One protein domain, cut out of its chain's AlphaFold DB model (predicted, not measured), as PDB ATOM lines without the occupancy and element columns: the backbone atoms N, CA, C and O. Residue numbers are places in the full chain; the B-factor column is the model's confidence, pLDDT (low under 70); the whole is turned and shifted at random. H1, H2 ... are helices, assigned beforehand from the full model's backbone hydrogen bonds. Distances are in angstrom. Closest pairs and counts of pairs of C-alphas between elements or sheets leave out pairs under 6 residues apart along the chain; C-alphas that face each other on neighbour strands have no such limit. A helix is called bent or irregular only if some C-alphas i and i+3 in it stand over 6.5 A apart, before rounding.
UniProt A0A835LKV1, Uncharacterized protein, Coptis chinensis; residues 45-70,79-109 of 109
ATOM      1  N   VAL A  45      89.584 160.115 109.786       81.94
ATOM      2  CA  VAL A  45      89.643 160.179 108.316       81.94
ATOM      3  C   VAL A  45      90.996 160.662 107.786       81.94
ATOM      4  O   VAL A  45      91.335 160.326 106.658       81.94
ATOM      5  N   SER A  46      91.786 161.398 108.583       83.81
ATOM      6  CA  SER A  46      93.156 161.815 108.235       83.81
ATOM      7  C   SER A  46      94.196 160.887 108.873       83.81
ATOM      8  O   SER A  46      94.695 161.124 109.978       83.81
ATOM      9  N   LYS A  47      94.511 159.800 108.169       87.56
ATOM     10  CA  LYS A  47      95.406 158.729 108.630       87.56
ATOM     11  C   LYS A  47      96.724 158.681 107.862       87.56
ATOM     12  O   LYS A  47      97.715 158.228 108.432       87.56
ATOM     13  N   LEU A  48      96.770 159.168 106.622       87.81
ATOM     14  CA  LEU A  48      97.913 159.044 105.718       87.81
ATOM     15  C   LEU A  48      99.190 159.598 106.345       87.81
ATOM     16  O   LEU A  48     100.203 158.904 106.369       87.81
ATOM     17  N   GLN A  49      99.121 160.788 106.948       85.56
ATOM     18  CA  GLN A  49     100.262 161.424 107.622       85.56
ATOM     19  C   GLN A  49     100.858 160.595 108.776       85.56
ATOM     20  O   GLN A  49     102.014 160.784 109.144       85.56
ATOM     21  N   LYS A  50     100.080 159.673 109.360       86.62
ATOM     22  CA  LYS A  50     100.525 158.779 110.440       86.62
ATOM     23  C   LYS A  50     101.080 157.459 109.918       86.62
ATOM     24  O   LYS A  50     101.632 156.681 110.693       86.62
ATOM     25  N   THR A  51     100.913 157.173 108.628       87.00
ATOM     26  CA  THR A  51     101.408 155.929 108.044       87.00
ATOM     27  C   THR A  51     102.930 155.944 107.975       87.00
ATOM     28  O   THR A  51     103.555 156.945 107.619       87.00
ATOM     29  N   GLN A  52     103.542 154.795 108.261       82.81
ATOM     30  CA  GLN A  52     104.994 154.627 108.158       82.81
ATOM     31  C   GLN A  52     105.501 154.940 106.740       82.81
ATOM     32  O   GLN A  52     106.556 155.531 106.564       82.81
ATOM     33  N   CYS A  53     104.698 154.600 105.734       82.06
ATOM     34  CA  CYS A  53     104.944 154.871 104.321       82.06
ATOM     35  C   CYS A  53     105.090 156.375 104.021       82.06
ATOM     36  O   CYS A  53     106.053 156.770 103.362       82.06
ATOM     37  N   TYR A  54     104.192 157.216 104.552       88.62
ATOM     38  CA  TYR A  54     104.292 158.674 104.448       88.62
ATOM     39  C   TYR A  54     105.575 159.189 105.112       88.62
ATOM     40  O   TYR A  54     106.349 159.917 104.489       88.62
ATOM     41  N   LEU A  55     105.827 158.766 106.356       89.75
ATOM     42  CA  LEU A  55     106.986 159.206 107.137       89.75
ATOM     43  C   LEU A  55     108.311 158.832 106.461       89.75
ATOM     44  O   LEU A  55     109.200 159.672 106.337       89.75
ATOM     45  N   ASP A  56     108.429 157.594 105.983       88.00
ATOM     46  CA  ASP A  56     109.640 157.094 105.334       88.00
ATOM     47  C   ASP A  56     109.911 157.820 104.011       88.00
ATOM     48  O   ASP A  56     111.052 158.195 103.734       88.00
ATOM     49  N   ARG A  57     108.875 158.045 103.190       87.38
ATOM     50  CA  ARG A  57     109.017 158.750 101.906       87.38
ATOM     51  C   ARG A  57     109.378 160.218 102.109       87.38
ATOM     52  O   ARG A  57     110.314 160.691 101.470       87.38
ATOM     53  N   MET A  58     108.706 160.913 103.028       90.38
ATOM     54  CA  MET A  58     109.029 162.309 103.346       90.38
ATOM     55  C   MET A  58     110.453 162.449 103.878       90.38
ATOM     56  O   MET A  58     111.192 163.315 103.418       90.38
ATOM     57  N   LYS A  59     110.887 161.532 104.747       89.44
ATOM     58  CA  LYS A  59     112.261 161.509 105.246       89.44
ATOM     59  C   LYS A  59     113.290 161.310 104.129       89.44
ATOM     60  O   LYS A  59     114.273 162.038 104.077       89.44
ATOM     61  N   LYS A  60     113.060 160.383 103.187       86.81
ATOM     62  CA  LYS A  60     113.951 160.205 102.021       86.81
ATOM     63  C   LYS A  60     114.059 161.478 101.171       86.81
ATOM     64  O   LYS A  60     115.131 161.768 100.640       86.81
ATOM     65  N   VAL A  61     112.957 162.216 101.010       87.31
ATOM     66  CA  VAL A  61     112.939 163.495 100.278       87.31
ATOM     67  C   VAL A  61     113.752 164.554 101.016       87.31
ATOM     68  O   VAL A  61     114.575 165.223 100.391       87.31
ATOM     69  N   GLU A  62     113.565 164.680 102.329       89.19
ATOM     70  CA  GLU A  62     114.336 165.592 103.181       89.19
ATOM     71  C   GLU A  62     115.835 165.275 103.128       89.19
ATOM     72  O   GLU A  62     116.632 166.163 102.822       89.19
ATOM     73  N   ASP A  63     116.205 164.002 103.290       86.31
ATOM     74  CA  ASP A  63     117.592 163.535 103.217       86.31
ATOM     75  C   ASP A  63     118.230 163.895 101.860       86.31
ATOM     76  O   ASP A  63     119.363 164.380 101.809       86.31
ATOM     77  N   LYS A  64     117.512 163.710 100.737       82.56
ATOM     78  CA  LYS A  64     118.005 164.089  99.395       82.56
ATOM     79  C   LYS A  64     118.098 165.604  99.197       82.56
ATOM     80  O   LYS A  64     119.009 166.061  98.505       82.56
ATOM     81  N   LEU A  65     117.191 166.389  99.780       82.56
ATOM     82  CA  LEU A  65     117.248 167.851  99.717       82.56
ATOM     83  C   LEU A  65     118.425 168.408 100.527       82.56
ATOM     84  O   LEU A  65     119.098 169.324 100.054       82.56
ATOM     85  N   GLU A  66     118.706 167.836 101.698       82.94
ATOM     86  CA  GLU A  66     119.825 168.236 102.556       82.94
ATOM     87  C   GLU A  66     121.181 167.809 101.961       82.94
ATOM     88  O   GLU A  66     122.131 168.593 101.943       82.94
ATOM     89  N   ASN A  67     121.261 166.618 101.353       74.12
ATOM     90  CA  ASN A  67     122.473 166.119 100.687       74.12
ATOM     91  C   ASN A  67     122.679 166.617  99.245       74.12
ATOM     92  O   ASN A  67     123.630 166.191  98.581       74.12
ATOM     93  N   LYS A  68     121.856 167.550  98.751       61.41
ATOM     94  CA  LYS A  68     121.932 168.085  97.377       61.41
ATOM     95  C   LYS A  68     123.310 168.674  97.009       61.41
ATOM     96  O   LYS A  68     123.624 168.798  95.828       61.41
ATOM     97  N   GLY A  69     124.153 168.999  97.994       55.88
ATOM     98  CA  GLY A  69     125.537 169.448  97.787       55.88
ATOM     99  C   GLY A  69     126.562 168.349  97.452       55.88
ATOM    100  O   GLY A  69     127.627 168.676  96.937       55.88
ATOM    101  N   ASN A  70     126.258 167.070  97.703       55.62
ATOM    102  CA  ASN A  70     127.224 165.960  97.608       55.62
ATOM    103  C   ASN A  70     127.005 165.026  96.398       55.62
ATOM    104  O   ASN A  70     127.827 164.150  96.146       55.62
ATOM    105  N   LEU A  79     118.152 156.178  91.212       73.00
ATOM    106  CA  LEU A  79     117.642 156.356  92.574       73.00
ATOM    107  C   LEU A  79     116.840 157.654  92.704       73.00
ATOM    108  O   LEU A  79     115.842 157.696  93.419       73.00
ATOM    109  N   GLU A  80     117.273 158.725  92.034       79.12
ATOM    110  CA  GLU A  80     116.502 159.968  91.953       79.12
ATOM    111  C   GLU A  80     115.183 159.753  91.209       79.12
ATOM    112  O   GLU A  80     114.130 160.124  91.726       79.12
ATOM    113  N   TYR A  81     115.209 159.066  90.063       83.56
ATOM    114  CA  TYR A  81     113.987 158.717  89.342       83.56
ATOM    115  C   TYR A  81     113.042 157.850  90.188       83.56
ATOM    116  O   TYR A  81     111.846 158.134  90.252       83.56
ATOM    117  N   LYS A  82     113.564 156.847  90.912       81.50
ATOM    118  CA  LYS A  82     112.763 156.021  91.833       81.50
ATOM    119  C   LYS A  82     112.099 156.868  92.921       81.50
ATOM    120  O   LYS A  82     110.904 156.721  93.157       81.50
ATOM    121  N   LEU A  83     112.835 157.804  93.522       84.75
ATOM    122  CA  LEU A  83     112.274 158.717  94.520       84.75
ATOM    123  C   LEU A  83     111.173 159.608  93.927       84.75
ATOM    124  O   LEU A  83     110.148 159.807  94.570       84.75
ATOM    125  N   LEU A  84     111.346 160.113  92.703       87.31
ATOM    126  CA  LEU A  84     110.322 160.910  92.021       87.31
ATOM    127  C   LEU A  84     109.039 160.105  91.764       87.31
ATOM    128  O   LEU A  84     107.940 160.625  91.961       87.31
ATOM    129  N   VAL A  85     109.161 158.834  91.375       87.12
ATOM    130  CA  VAL A  85     108.011 157.930  91.212       87.12
ATOM    131  C   VAL A  85     107.327 157.660  92.559       87.12
ATOM    132  O   VAL A  85     106.104 157.770  92.647       87.12
ATOM    133  N   GLU A  86     108.094 157.390  93.625       86.06
ATOM    134  CA  GLU A  86     107.571 157.241  94.996       86.06
ATOM    135  C   GLU A  86     106.841 158.515  95.475       86.06
ATOM    136  O   GLU A  86     105.792 158.425  96.122       86.06
ATOM    137  N   CYS A  87     107.356 159.701  95.128       90.69
ATOM    138  CA  CYS A  87     106.729 160.989  95.437       90.69
ATOM    139  C   CYS A  87     105.424 161.199  94.666       90.69
ATOM    140  O   CYS A  87     104.464 161.710  95.232       90.69
ATOM    141  N   ASN A  88     105.363 160.794  93.394       88.94
ATOM    142  CA  ASN A  88     104.139 160.890  92.600       88.94
ATOM    143  C   ASN A  88     103.027 160.011  93.190       88.94
ATOM    144  O   ASN A  88     101.911 160.477  93.404       88.94
ATOM    145  N   ALA A  89     103.353 158.765  93.544       87.56
ATOM    146  CA  ALA A  89     102.409 157.885  94.226       87.56
ATOM    147  C   ALA A  89     101.926 158.493  95.557       87.56
ATOM    148  O   ALA A  89     100.728 158.528  95.815       87.56
ATOM    149  N   LEU A  90     102.842 159.055  96.359       90.56
ATOM    150  CA  LEU A  90     102.484 159.738  97.607       90.56
ATOM    151  C   LEU A  90     101.588 160.966  97.365       90.56
ATOM    152  O   LEU A  90     100.674 161.221  98.142       90.56
ATOM    153  N   SER A  91     101.820 161.719  96.288       90.56
ATOM    154  CA  SER A  91     100.986 162.868  95.921       90.56
ATOM    155  C   SER A  91      99.549 162.450  95.620       90.56
ATOM    156  O   SER A  91      98.621 163.114  96.072       90.56
ATOM    157  N   ALA A  92      99.354 161.341  94.903       90.75
ATOM    158  CA  ALA A  92      98.021 160.813  94.635       90.75
ATOM    159  C   ALA A  92      97.310 160.370  95.928       90.75
ATOM    160  O   ALA A  92      96.117 160.626  96.094       90.75
ATOM    161  N   ASP A  93      98.042 159.756  96.865       88.81
ATOM    162  CA  ASP A  93      97.503 159.392  98.181       88.81
ATOM    163  C   ASP A  93      97.067 160.638  98.973       88.81
ATOM    164  O   ASP A  93      95.985 160.650  99.562       88.81
ATOM    165  N   ILE A  94      97.865 161.713  98.935       91.69
ATOM    166  CA  ILE A  94      97.529 163.001  99.562       91.69
ATOM    167  C   ILE A  94      96.261 163.595  98.938       91.69
ATOM    168  O   ILE A  94      95.361 164.004  99.671       91.69
ATOM    169  N   ASP A  95      96.146 163.612  97.608       93.69
ATOM    170  CA  ASP A  95      94.959 164.132  96.919       93.69
ATOM    171  C   ASP A  95      93.689 163.346  97.293       93.69
ATOM    172  O   ASP A  95      92.634 163.936  97.554       93.69
ATOM    173  N   ASN A  96      93.789 162.018  97.394       90.06
ATOM    174  CA  ASN A  96      92.688 161.162  97.841       90.06
ATOM    175  C   ASN A  96      92.286 161.445  99.299       90.06
ATOM    176  O   ASN A  96      91.091 161.505  99.620       90.06
ATOM    177  N   GLU A  97      93.257 161.656 100.192       91.00
ATOM    178  CA  GLU A  97      92.972 162.020 101.582       91.00
ATOM    179  C   GLU A  97      92.336 163.414 101.680       91.00
ATOM    180  O   GLU A  97      91.366 163.588 102.422       91.00
ATOM    181  N   ILE A  98      92.783 164.388 100.881       92.19
ATOM    182  CA  ILE A  98      92.169 165.723 100.815       92.19
ATOM    183  C   ILE A  98      90.693 165.621 100.422       92.19
ATOM    184  O   ILE A  98      89.853 166.261 101.055       92.19
ATOM    185  N   VAL A  99      90.346 164.805  99.421       91.38
ATOM    186  CA  VAL A  99      88.942 164.588  99.029       91.38
ATOM    187  C   VAL A  99      88.142 163.971 100.177       91.38
ATOM    188  O   VAL A  99      87.015 164.396 100.444       91.38
ATOM    189  N   THR A 100      88.723 163.000 100.883       88.94
ATOM    190  CA  THR A 100      88.088 162.334 102.028       88.94
ATOM    191  C   THR A 100      87.819 163.324 103.164       88.94
ATOM    192  O   THR A 100      86.684 163.439 103.630       88.94
ATOM    193  N   VAL A 101      88.822 164.119 103.541       90.38
ATOM    194  CA  VAL A 101      88.716 165.182 104.551       90.38
ATOM    195  C   VAL A 101      87.719 166.261 104.129       90.38
ATOM    196  O   VAL A 101      86.883 166.676 104.928       90.38
ATOM    197  N   HIS A 102      87.747 166.702 102.872       92.00
ATOM    198  CA  HIS A 102      86.801 167.688 102.353       92.00
ATOM    199  C   HIS A 102      85.353 167.182 102.433       92.00
ATOM    200  O   HIS A 102      84.458 167.908 102.868       92.00
ATOM    201  N   ASN A 103      85.113 165.926 102.045       88.50
ATOM    202  CA  ASN A 103      83.789 165.310 102.127       88.50
ATOM    203  C   ASN A 103      83.315 165.157 103.571       88.50
ATOM    204  O   ASN A 103      82.131 165.372 103.840       88.50
ATOM    205  N   PHE A 104      84.232 164.830 104.482       90.06
ATOM    206  CA  PHE A 104      83.966 164.803 105.910       90.06
ATOM    207  C   PHE A 104      83.537 166.190 106.408       90.06
ATOM    208  O   PHE A 104      82.426 166.339 106.909       90.06
ATOM    209  N   ILE A 105      84.341 167.232 106.167       89.69
ATOM    210  CA  ILE A 105      84.026 168.607 106.587       89.69
ATOM    211  C   ILE A 105      82.660 169.038 106.047       89.69
ATOM    212  O   ILE A 105      81.819 169.443 106.835       89.69
ATOM    213  N   ARG A 106      82.401 168.861 104.743       90.69
ATOM    214  CA  ARG A 106      81.118 169.209 104.100       90.69
ATOM    215  C   ARG A 106      79.909 168.493 104.711       90.69
ATOM    216  O   ARG A 106      78.783 168.964 104.580       90.69
ATOM    217  N   SER A 107      80.112 167.305 105.276       85.00
ATOM    218  CA  SER A 107      79.032 166.519 105.879       85.00
ATOM    219  C   SER A 107      78.744 166.944 107.321       85.00
ATOM    220  O   SER A 107      77.619 166.761 107.782       85.00
ATOM    221  N   HIS A 108      79.730 167.527 108.012       83.88
ATOM    222  CA  HIS A 108      79.638 167.918 109.423       83.88
ATOM    223  C   HIS A 108      79.496 169.436 109.655       83.88
ATOM    224  O   HIS A 108      79.038 169.828 110.729       83.88
ATOM    225  N   TYR A 109      79.849 170.277 108.677       79.88
ATOM    226  CA  TYR A 109      79.864 171.746 108.762       79.88
ATOM    227  C   TYR A 109      79.364 172.397 107.467       79.88
ATOM    228  O   TYR A 109      78.686 173.444 107.581       79.88
TER     229      TYR A 109
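AT A GLANCE: This is residues 45 to 70 and 79 to 109 of the 109 residues of an uncharacterized protein of Coptis chinensis (UniProt A0A835LKV1). What is the shape? A long helix, H2, makes most of the length, and a shorter one, H1, packs aslant on its residues 83 to 90, while residues 65 to 70 stick out. What is printed? The printed part has 57 residues with two named helices, H1 then H2, and is all helix. It is loose, with a radius of gyration of the C-alphas of 14.4 A, and spans 49 by 17 by 17 A.

HOW THE PARTS SIT: Where do the helices meet? H1, residues 52 to 69, touches H2, residues 79 to 108, with residues 54 to 61 alone; the closest C-alphas, of Tyr 54 and Leu 90, are 7.2 A apart. How do they run? They run opposite ways at a steep tilt of 47 degrees. Are their backbones in range? Every O i to N i+4 pair is within hydrogen-bond range in H2, and 13 of 14 are in H1.

IN THESE COORDINATES: Where does H1 begin? C-alpha 52 is at (104.994, 154.627, 108.158); H1 measures 27.4 A and is irregular, with C-alphas 66 and 69 7.5 A apart. Where does H2 end? H2 measures 43.1 A and ends with C-alpha 108 at (79.638, 167.918, 109.423).

THE WHOLE: What is cut? Residues 71 to 78 are not printed, and C-alphas 70 and 79 are 14.5 A apart. Where is confidence low? Residues 68 to 70 have pLDDT under 70.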